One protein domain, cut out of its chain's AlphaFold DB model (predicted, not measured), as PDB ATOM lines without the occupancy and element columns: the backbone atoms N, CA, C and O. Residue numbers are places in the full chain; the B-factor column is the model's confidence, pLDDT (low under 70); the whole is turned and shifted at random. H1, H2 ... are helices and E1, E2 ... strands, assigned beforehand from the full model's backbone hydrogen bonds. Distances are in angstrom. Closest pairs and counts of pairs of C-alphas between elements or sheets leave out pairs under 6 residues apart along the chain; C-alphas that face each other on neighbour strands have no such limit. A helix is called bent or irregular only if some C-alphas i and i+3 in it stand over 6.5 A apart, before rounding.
ATOM      1  N   ILE A 464     -28.598 -22.595 -31.614       73.00
ATOM      2  CA  ILE A 464     -29.264 -21.273 -31.679       73.00
ATOM      3  C   ILE A 464     -30.075 -21.132 -32.982       73.00
ATOM      4  O   ILE A 464     -31.171 -20.577 -32.981       73.00
ATOM      5  N   ASP A 465     -29.606 -21.751 -34.068       79.62
ATOM      6  CA  ASP A 465     -30.269 -21.770 -35.380       79.62
ATOM      7  C   ASP A 465     -31.610 -22.535 -35.397       79.62
ATOM      8  O   ASP A 465     -32.346 -22.473 -36.380       79.62
ATOM      9  N   THR A 466     -31.965 -23.236 -34.310       78.44
ATOM     10  CA  THR A 466     -33.304 -23.838 -34.129       78.44
ATOM     11  C   THR A 466     -34.380 -22.814 -33.734       78.44
ATOM     12  O   THR A 466     -35.566 -23.140 -33.722       78.44
ATOM     13  N   GLY A 467     -33.994 -21.561 -33.469       86.62
ATOM     14  CA  GLY A 467     -34.913 -20.445 -33.254       86.62
ATOM     15  C   GLY A 467     -35.744 -20.585 -31.970       86.62
ATOM     16  O   GLY A 467     -35.161 -20.771 -30.902       86.62
ATOM     17  N   PRO A 468     -37.090 -20.488 -32.029       89.50
ATOM     18  CA  PRO A 468     -37.946 -20.421 -30.835       89.50
ATOM     19  C   PRO A 468     -37.931 -21.701 -29.984       89.50
ATOM     20  O   PRO A 468     -38.345 -21.680 -28.825       89.50
ATOM     21  N   ASP A 469     -37.452 -22.809 -30.555       93.94
ATOM     22  CA  ASP A 469     -37.314 -24.085 -29.860       93.94
ATOM     23  C   ASP A 469     -35.984 -24.205 -29.079       93.94
ATOM     24  O   ASP A 469     -35.772 -25.193 -28.379       93.94
ATOM     25  N   TYR A 470     -35.107 -23.188 -29.114       95.50
ATOM     26  CA  TYR A 470     -33.886 -23.148 -28.304       95.50
ATOM     27  C   TYR A 470     -34.178 -23.226 -26.795       95.50
ATOM     28  O   TYR A 470     -35.077 -22.572 -26.254       95.50
ATOM     29  N   GLY A 471     -33.376 -24.035 -26.102       94.50
ATOM     30  CA  GLY A 471     -33.459 -24.293 -24.669       94.50
ATOM     31  C   GLY A 471     -34.680 -25.108 -24.238       94.50
ATOM     32  O   GLY A 471     -34.822 -25.352 -23.041       94.50
ATOM     33  N   LEU A 472     -35.548 -25.536 -25.164       96.69
ATOM     34  CA  LEU A 472     -36.650 -26.436 -24.835       96.69
ATOM     35  C   LEU A 472     -36.137 -27.812 -24.441       96.69
ATOM     36  O   LEU A 472     -35.283 -28.392 -25.110       96.69
ATOM     37  N   GLU A 473     -36.746 -28.351 -23.393       97.38
ATOM     38  CA  GLU A 473     -36.622 -29.746 -22.999       97.38
ATOM     39  C   GLU A 473     -37.646 -30.606 -23.750       97.38
ATOM     40  O   GLU A 473     -38.784 -30.187 -23.981       97.38
ATOM     41  N   GLY A 474     -37.255 -31.824 -24.112       97.44
ATOM     42  CA  GLY A 474     -38.130 -32.796 -24.752       97.44
ATOM     43  C   GLY A 474     -37.572 -34.212 -24.695       97.44
ATOM     44  O   GLY A 474     -36.448 -34.442 -24.253       97.44
ATOM     45  N   ILE A 475     -38.374 -35.170 -25.142       97.44
ATOM     46  CA  ILE A 475     -38.039 -36.594 -25.191       97.44
ATOM     47  C   ILE A 475     -37.754 -36.972 -26.645       97.44
ATOM     48  O   ILE A 475     -38.546 -36.651 -27.532       97.44
ATOM     49  N   VAL A 476     -36.642 -37.660 -26.900       97.06
ATOM     50  CA  VAL A 476     -36.324 -38.202 -28.233       97.06
ATOM     51  C   VAL A 476     -37.258 -39.368 -28.560       97.06
ATOM     52  O   VAL A 476     -37.454 -40.256 -27.730       97.06
ATOM     53  N   VAL A 477     -37.836 -39.362 -29.763       95.69
ATOM     54  CA  VAL A 477     -38.808 -40.363 -30.224       95.69
ATOM     55  C   VAL A 477     -38.430 -40.875 -31.614       95.69
ATOM     56  O   VAL A 477     -38.306 -40.092 -32.553       95.69
ATOM     57  N   ASN A 478     -38.363 -42.196 -31.765       82.25
ATOM     58  CA  ASN A 478     -38.126 -42.916 -33.014       82.25
ATOM     59  C   ASN A 478     -36.810 -42.558 -33.745       82.25
ATOM     60  O   ASN A 478     -36.804 -42.137 -34.904       82.25
ATOM     61  N   LEU A 479     -35.677 -42.813 -33.085       79.31
ATOM     62  CA  LEU A 479     -34.337 -42.844 -33.688       79.31
ATOM     63  C   LEU A 479     -34.163 -43.931 -34.770       79.31
ATOM     64  O   LEU A 479     -33.177 -43.886 -35.507       79.31
ATOM     65  N   GLU A 480     -35.060 -44.916 -34.887       68.94
ATOM     66  CA  GLU A 480     -34.963 -45.947 -35.936       68.94
ATOM     67  C   GLU A 480     -35.303 -45.382 -37.331       68.94
ATOM     68  O   GLU A 480     -34.704 -45.800 -38.321       68.94
ATOM     69  N   ASP A 481     -36.166 -44.361 -37.408       60.00
ATOM     70  CA  ASP A 481     -36.475 -43.599 -38.632       60.00
ATOM     71  C   ASP A 481     -35.487 -42.435 -38.913       60.00
ATOM     72  O   ASP A 481     -35.757 -41.581 -39.767       60.00
ATOM     73  N   ASN A 482     -34.339 -42.374 -38.220       59.69
ATOM     74  CA  ASN A 482     -33.320 -41.324 -38.376       59.69
ATOM     75  C   ASN A 482     -32.855 -41.167 -39.835       59.69
ATOM     76  O   ASN A 482     -32.117 -41.994 -40.378       59.69
ATOM     77  N   LYS A 483     -33.216 -40.044 -40.463       57.91
ATOM     78  CA  LYS A 483     -32.801 -39.727 -41.836       57.91
ATOM     79  C   LYS A 483     -31.482 -38.971 -41.835       57.91
ATOM     80  O   LYS A 483     -31.343 -37.952 -41.157       57.91
ATOM     81  N   GLN A 484     -30.552 -39.434 -42.666       56.72
ATOM     82  CA  GLN A 484     -29.473 -38.586 -43.153       56.72
ATOM     83  C   GLN A 484     -30.047 -37.582 -44.156       56.72
ATOM     84  O   GLN A 484     -30.758 -37.955 -45.091       56.72
ATOM     85  N   VAL A 485     -29.720 -36.313 -43.951       62.59
ATOM     86  CA  VAL A 485     -29.947 -35.204 -44.882       62.59
ATOM     87  C   VAL A 485     -28.659 -34.391 -44.992       62.59
ATOM     88  O   VAL A 485     -27.752 -34.525 -44.167       62.59
ATOM     89  N   GLU A 486     -28.557 -33.540 -46.008       48.59
ATOM     90  CA  GLU A 486     -27.471 -32.563 -46.103       48.59
ATOM     91  C   GLU A 486     -27.559 -31.614 -44.893       48.59
ATOM     92  O   GLU A 486     -28.506 -30.843 -44.765       48.59
ATOM     93  N   GLY A 487     -26.617 -31.756 -43.953       65.62
ATOM     94  CA  GLY A 487     -26.670 -31.144 -42.616       65.62
ATOM     95  C   GLY A 487     -26.534 -32.138 -41.450       65.62
ATOM     96  O   GLY A 487     -26.216 -31.722 -40.340       65.62
ATOM     97  N   GLY A 488     -26.699 -33.447 -41.687       84.50
ATOM     98  CA  GLY A 488     -26.414 -34.507 -40.713       84.50
ATOM     99  C   GLY A 488     -27.574 -35.477 -40.476       84.50
ATOM    100  O   GLY A 488     -28.448 -35.663 -41.323       84.50
ATOM    101  N   THR A 489     -27.565 -36.123 -39.310       90.12
ATOM    102  CA  THR A 489     -28.644 -37.023 -38.874       90.12
ATOM    103  C   THR A 489     -29.686 -36.231 -38.092       90.12
ATOM    104  O   THR A 489     -29.349 -35.582 -37.098       90.12
ATOM    105  N   MET A 490     -30.944 -36.305 -38.524       91.62
ATOM    106  CA  MET A 490     -32.085 -35.665 -37.863       91.62
ATOM    107  C   MET A 490     -32.866 -36.687 -37.040       91.62
ATOM    108  O   MET A 490     -33.157 -37.772 -37.540       91.62
ATOM    109  N   CYS A 491     -33.269 -36.293 -35.835       95.06
ATOM    110  CA  CYS A 491     -34.137 -37.060 -34.941       95.06
ATOM    111  C   CYS A 491     -35.406 -36.261 -34.603       95.06
ATOM    112  O   CYS A 491     -35.425 -35.035 -34.740       95.06
ATOM    113  N   LEU A 492     -36.472 -36.941 -34.177       96.06
ATOM    114  CA  LEU A 492     -37.690 -36.292 -33.686       96.06
ATOM    115  C   LEU A 492     -37.622 -36.120 -32.163       96.06
ATOM    116  O   LEU A 492     -37.298 -37.058 -31.435       96.06
ATOM    117  N   VAL A 493     -37.973 -34.928 -31.688       96.81
ATOM    118  CA  VAL A 493     -38.098 -34.597 -30.265       96.81
ATOM    119  C   VAL A 493     -39.535 -34.178 -29.978       96.81
ATOM    120  O   VAL A 493     -40.067 -33.272 -30.621       96.81
ATOM    121  N   MET A 494     -40.165 -34.841 -29.012       97.19
ATOM    122  CA  MET A 494     -41.471 -34.483 -28.460       97.19
ATOM    123  C   MET A 494     -41.257 -33.536 -27.283       97.19
ATOM    124  O   MET A 494     -40.607 -33.906 -26.307       97.19
ATOM    125  N   LEU A 495     -41.757 -32.309 -27.378       97.19
ATOM    126  CA  LEU A 495     -41.421 -31.252 -26.422       97.19
ATOM    127  C   LEU A 495     -42.144 -31.436 -25.079       97.19
ATOM    128  O   LEU A 495     -43.325 -31.775 -25.034       97.19
ATOM    129  N   SER A 496     -41.453 -31.166 -23.972       93.19
ATOM    130  CA  SER A 496     -42.014 -31.296 -22.618       93.19
ATOM    131  C   SER A 496     -43.011 -30.179 -22.278       93.19
ATOM    132  O   SER A 496     -43.916 -30.393 -21.473       93.19
ATOM    133  N   GLU A 497     -42.874 -28.998 -22.893       90.25
ATOM    134  CA  GLU A 497     -43.837 -27.888 -22.761       90.25
ATOM    135  C   GLU A 497     -45.132 -28.132 -23.570       90.25
ATOM    136  O   GLU A 497     -46.209 -27.721 -23.138       90.25
ATOM    137  N   ASP A 498     -45.048 -28.843 -24.703       90.44
ATOM    138  CA  ASP A 498     -46.187 -29.252 -25.536       90.44
ATOM    139  C   ASP A 498     -45.956 -30.655 -26.117       90.44
ATOM    140  O   ASP A 498     -45.380 -30.826 -27.194       90.44
ATOM    141  N   ALA A 499     -46.484 -31.668 -25.426       85.81
ATOM    142  CA  ALA A 499     -46.390 -33.070 -25.832       85.81
ATOM    143  C   ALA A 499     -47.180 -33.417 -27.117       85.81
ATOM    144  O   ALA A 499     -47.218 -34.580 -27.518       85.81
ATOM    145  N   THR A 500     -47.830 -32.444 -27.769       87.62
ATOM    146  CA  THR A 500     -48.398 -32.604 -29.117       87.62
ATOM    147  C   THR A 500     -47.478 -32.079 -30.222       87.62
ATOM    148  O   THR A 500     -47.650 -32.463 -31.383       87.62
ATOM    149  N   LYS A 501     -46.468 -31.266 -29.883       92.12
ATOM    150  CA  LYS A 501     -45.492 -30.712 -30.826       92.12
ATOM    151  C   LYS A 501     -44.254 -31.614 -30.924       92.12
ATOM    152  O   LYS A 501     -43.450 -31.725 -30.000       92.12
ATOM    153  N   LEU A 502     -44.094 -32.226 -32.098       95.31
ATOM    154  CA  LEU A 502     -42.878 -32.918 -32.527       95.31
ATOM    155  C   LEU A 502     -42.014 -31.973 -33.371       95.31
ATOM    156  O   LEU A 502     -42.507 -31.381 -34.332       95.31
ATOM    157  N   VAL A 503     -40.725 -31.868 -33.048       95.12
ATOM    158  CA  VAL A 503     -39.733 -31.070 -33.789       95.12
ATOM    159  C   VAL A 503     -38.660 -31.995 -34.352       95.12
ATOM    160  O   VAL A 503     -38.161 -32.863 -33.639       95.12
ATOM    161  N   MET A 504     -38.284 -31.823 -35.623       95.69
ATOM    162  CA  MET A 504     -37.079 -32.465 -36.164       95.69
ATOM    163  C   MET A 504     -35.858 -31.623 -35.805       95.69
ATOM    164  O   MET A 504     -35.767 -30.470 -36.227       95.69
ATOM    165  N   VAL A 505     -34.907 -32.204 -35.080       95.56
ATOM    166  CA  VAL A 505     -33.690 -31.525 -34.616       95.56
ATOM    167  C   VAL A 505     -32.459 -32.295 -35.117       95.56
ATOM    168  O   VAL A 505     -32.467 -33.533 -35.074       95.56
ATOM    169  N   PRO A 506     -31.390 -31.623 -35.591       95.19
ATOM    170  CA  PRO A 506     -30.116 -32.289 -35.846       95.19
ATOM    171  C   PRO A 506     -29.586 -32.893 -34.544       95.19
ATOM    172  O   PRO A 506     -29.572 -32.206 -33.526       95.19
ATOM    173  N   ILE A 507     -29.094 -34.134 -34.559       95.12
ATOM    174  CA  ILE A 507     -28.568 -34.785 -33.342       95.12
ATOM    175  C   ILE A 507     -27.418 -33.968 -32.715       95.12
ATOM    176  O   ILE A 507     -27.313 -33.895 -31.496       95.12
ATOM    177  N   ALA A 508     -26.618 -33.270 -33.530       94.69
ATOM    178  CA  ALA A 508     -25.563 -32.360 -33.067       94.69
ATOM    179  C   ALA A 508     -26.077 -31.124 -32.293       94.69
ATOM    180  O   ALA A 508     -25.312 -30.505 -31.560       94.69
ATOM    181  N   ASN A 509     -27.362 -30.780 -32.432       96.19
ATOM    182  CA  ASN A 509     -28.015 -29.675 -31.726       96.19
ATOM    183  C   ASN A 509     -28.768 -30.144 -30.467       96.19
ATOM    184  O   ASN A 509     -29.482 -29.340 -29.868       96.19
ATOM    185  N   LEU A 510     -28.640 -31.412 -30.064       96.81
ATOM    186  CA  LEU A 510     -29.203 -31.923 -28.815       96.81
ATOM    187  C   LEU A 510     -28.154 -31.961 -27.708       96.81
ATOM    188  O   LEU A 510     -27.074 -32.527 -27.860       96.81
ATOM    189  N   LEU A 511     -28.508 -31.374 -26.571       96.94
ATOM    190  CA  LEU A 511     -27.696 -31.331 -25.367       96.94
ATOM    191  C   LEU A 511     -28.279 -32.256 -24.301       96.94
ATOM    192  O   LEU A 511     -29.495 -32.390 -24.154       96.94
ATOM    193  N   VAL A 512     -27.383 -32.842 -23.514       96.75
ATOM    194  CA  VAL A 512     -27.683 -33.696 -22.360       96.75
ATOM    195  C   VAL A 512     -26.886 -33.217 -21.141       96.75
ATOM    196  O   VAL A 512     -25.991 -32.376 -21.261       96.75
ATOM    197  N   GLY A 513     -27.236 -33.706 -19.949       94.38
ATOM    198  CA  GLY A 513     -26.486 -33.448 -18.714       94.38
ATOM    199  C   GLY A 513     -26.316 -31.962 -18.367       94.38
ATOM    200  O   GLY A 513     -27.286 -31.203 -18.263       94.38
ATOM    201  N   GLU A 514     -25.071 -31.537 -18.149       91.38
ATOM    202  CA  GLU A 514     -24.764 -30.163 -17.738       91.38
ATOM    203  C   GLU A 514     -25.060 -29.143 -18.848       91.38
ATOM    204  O   GLU A 514     -25.693 -28.120 -18.586       91.38
ATOM    205  N   ALA A 515     -24.709 -29.446 -20.103       90.44
ATOM    206  CA  ALA A 515     -24.954 -28.554 -21.238       90.44
ATOM    207  C   ALA A 515     -26.458 -28.272 -21.435       90.44
ATOM    208  O   ALA A 515     -26.854 -27.134 -21.692       90.44
ATOM    209  N   ALA A 516     -27.311 -29.278 -21.212       94.38
ATOM    210  CA  ALA A 516     -28.767 -29.118 -21.197       94.38
ATOM    211  C   ALA A 516     -29.258 -28.178 -20.079       94.38
ATOM    212  O   ALA A 516     -30.234 -27.445 -20.239       94.38
ATOM    213  N   SER A 517     -28.580 -28.168 -18.932       90.00
ATOM    214  CA  SER A 517     -28.892 -27.268 -17.815       90.00
ATOM    215  C   SER A 517     -28.422 -25.836 -18.088       90.00
ATOM    216  O   SER A 517     -29.166 -24.894 -17.822       90.00
ATOM    217  N   GLN A 518     -27.252 -25.663 -18.711       91.38
ATOM    218  CA  GLN A 518     -26.763 -24.352 -19.148       91.38
ATOM    219  C   GLN A 518     -27.658 -23.734 -20.243       91.38
ATOM    220  O   GLN A 518     -27.932 -22.536 -20.203       91.38
ATOM    221  N   ALA A 519     -28.166 -24.531 -21.192       90.06
ATOM    222  CA  ALA A 519     -29.091 -24.056 -22.227       90.06
ATOM    223  C   ALA A 519     -30.460 -23.629 -21.661       90.06
ATOM    224  O   ALA A 519     -30.966 -22.571 -22.040       90.06
ATOM    225  N   ARG A 520     -31.020 -24.382 -20.700       89.94
ATOM    226  CA  ARG A 520     -32.242 -23.982 -19.970       89.94
ATOM    227  C   ARG A 520     -32.042 -22.663 -19.215       89.94
ATOM    228  O   ARG A 520     -32.808 -21.731 -19.424       89.94
ATOM    229  N   ALA A 521     -30.946 -22.522 -18.465       88.00
ATOM    230  CA  ALA A 521     -30.628 -21.273 -17.762       88.00
ATOM    231  C   ALA A 521     -30.481 -20.057 -18.705       88.00
ATOM    232  O   ALA A 521     -30.865 -18.945 -18.343       88.00
ATOM    233  N   ARG A 522     -29.972 -20.255 -19.933       85.75
ATOM    234  CA  ARG A 522     -29.933 -19.207 -20.973       85.75
ATOM    235  C   ARG A 522     -31.330 -18.843 -21.486       85.75
ATOM    236  O   ARG A 522     -31.623 -17.657 -21.598       85.75
ATOM    237  N   ARG A 523     -32.196 -19.829 -21.756       89.75
ATOM    238  CA  ARG A 523     -33.610 -19.615 -22.136       89.75
ATOM    239  C   ARG A 523     -34.372 -18.848 -21.053       89.75
ATOM    240  O   ARG A 523     -35.025 -17.858 -21.365       89.75
ATOM    241  N   ASP A 524     -34.228 -19.233 -19.789       85.12
ATOM    242  CA  ASP A 524     -34.886 -18.550 -18.669       85.12
ATOM    243  C   ASP A 524     -34.399 -17.099 -18.502       85.12
ATOM    244  O   ASP A 524     -35.196 -16.202 -18.220       85.12
ATOM    245  N   ALA A 525     -33.107 -16.838 -18.737       77.69
ATOM    246  CA  ALA A 525     -32.549 -15.485 -18.733       77.69
ATOM    247  C   ALA A 525     -33.056 -14.618 -19.904       77.69
ATOM    248  O   ALA A 525     -33.331 -13.437 -19.694       77.69
ATOM    249  N   LEU A 526     -33.215 -15.195 -21.104       77.31
ATOM    250  CA  LEU A 526     -33.796 -14.527 -22.279       77.31
ATOM    251  C   LEU A 526     -35.277 -14.187 -22.050       77.31
ATOM    252  O   LEU A 526     -35.653 -13.017 -22.116       77.31
ATOM    253  N   ASN A 527     -36.089 -15.174 -21.662       76.31
ATOM    254  CA  ASN A 527     -37.506 -14.989 -21.327       76.31
ATOM    255  C   ASN A 527     -37.683 -13.940 -20.208       76.31
ATOM    256  O   ASN A 527     -38.567 -13.084 -20.253       76.31
ATOM    257  N   GLY A 528     -36.799 -13.970 -19.203       73.06
ATOM    258  CA  GLY A 528     -36.737 -13.004 -18.105       73.06
ATOM    259  C   GLY A 528     -36.169 -11.626 -18.471       73.06
ATOM    260  O   GLY A 528     -36.102 -10.760 -17.590       73.06
ATOM    261  N   PHE A 529     -35.746 -11.411 -19.720       62.62
ATOM    262  CA  PHE A 529     -35.377 -10.113 -20.288       62.62
ATOM    263  C   PHE A 529     -36.488  -9.575 -21.199       62.62
ATOM    264  O   PHE A 529     -36.895  -8.430 -21.017       62.62
ATOM    265  N   GLU A 530     -37.046 -10.405 -22.086       62.38
ATOM    266  CA  GLU A 530     -38.215 -10.057 -22.913       62.38
ATOM    267  C   GLU A 530     -39.385  -9.579 -22.037       62.38
ATOM    268  O   GLU A 530     -39.920  -8.495 -22.252       62.38
TER     269      GLU A 530
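AT A GLANCE: This is residues 464 to 530 of the 741 residues of the protein "Hypothetical protein" of Cryptomonas curvata (UniProt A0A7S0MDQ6). A small, strongly twisted sheet is built on the long strand E3, with E1 and E2 beside different parts of one side of it and E4 on the other. The helix H2 reaches away at one end, where residues 525 to 530 stick out, and short H1 grazes the sheet. The printed part has 67 residues with two named helices and four named strands, which follow along the chain as H1, E1, E2, E3, E4 and H2, and its class is mixed, helices and strands; the sheet is branched, with the neighbour pairs E1 and E3, E2 and E3, and E3 and E4, each antiparallel, and E2, E3 and E4 form a meander, each strand the antiparallel neighbour of the one before. The whole is compact, radius of gyration of the C-alphas 12.4 A, but elongated, spanning 37 by 24 by 22 A.

HOW THE PARTS SIT: Start at E3, residues 488 to 495. Beside its residues 492 to 495 find E1, residues 473 to 477, with N 475 and O 494 2.8 A apart. On the same side, E2, residues 483 to 485, forms a hairpin with E3; N 488 and O 485 are 2.9 A apart. On the other side E4, residues 502 to 506, makes a hairpin with E3, N 493 and O 503 being 2.8 A apart. H1, residues 464 to 469, only grazes the sheet with residues 466 to 469; it is irregular, C-alphas 465 and 468 being 9.0 A apart, with 0 of 2 O i to N i+4 pairs and 1 of 3 O i to N i+3 pairs within hydrogen-bond range. H2, residues 513 to 530, has every O i to N i+4 pair within range. It is only just not on the sheet, with 4 pairs of C-alphas within 10 A; its closest C-alpha pair with E1 is Glu 473 and Arg 520, 7.8 A. H1 and H2 are apart.

IN THESE COORDINATES: Find C-alpha 488 at (-26.414, -34.507, -40.713); E3 runs 21.0 A from there. H2 runs 26.5 A to C-alpha 530 at (-38.215, -10.057, -22.913). E1 measures 13.0 A, E4 13.2 A, H1 8.7 A and E2 6.2 A.

THE WHOLE: The C-alphas farthest apart, Glu 480 and Phe 529, are 39.1 A apart. The printed part has no cut and no long link. Look for pLDDT under 70 at residues 480 to 487 and 529 to 530.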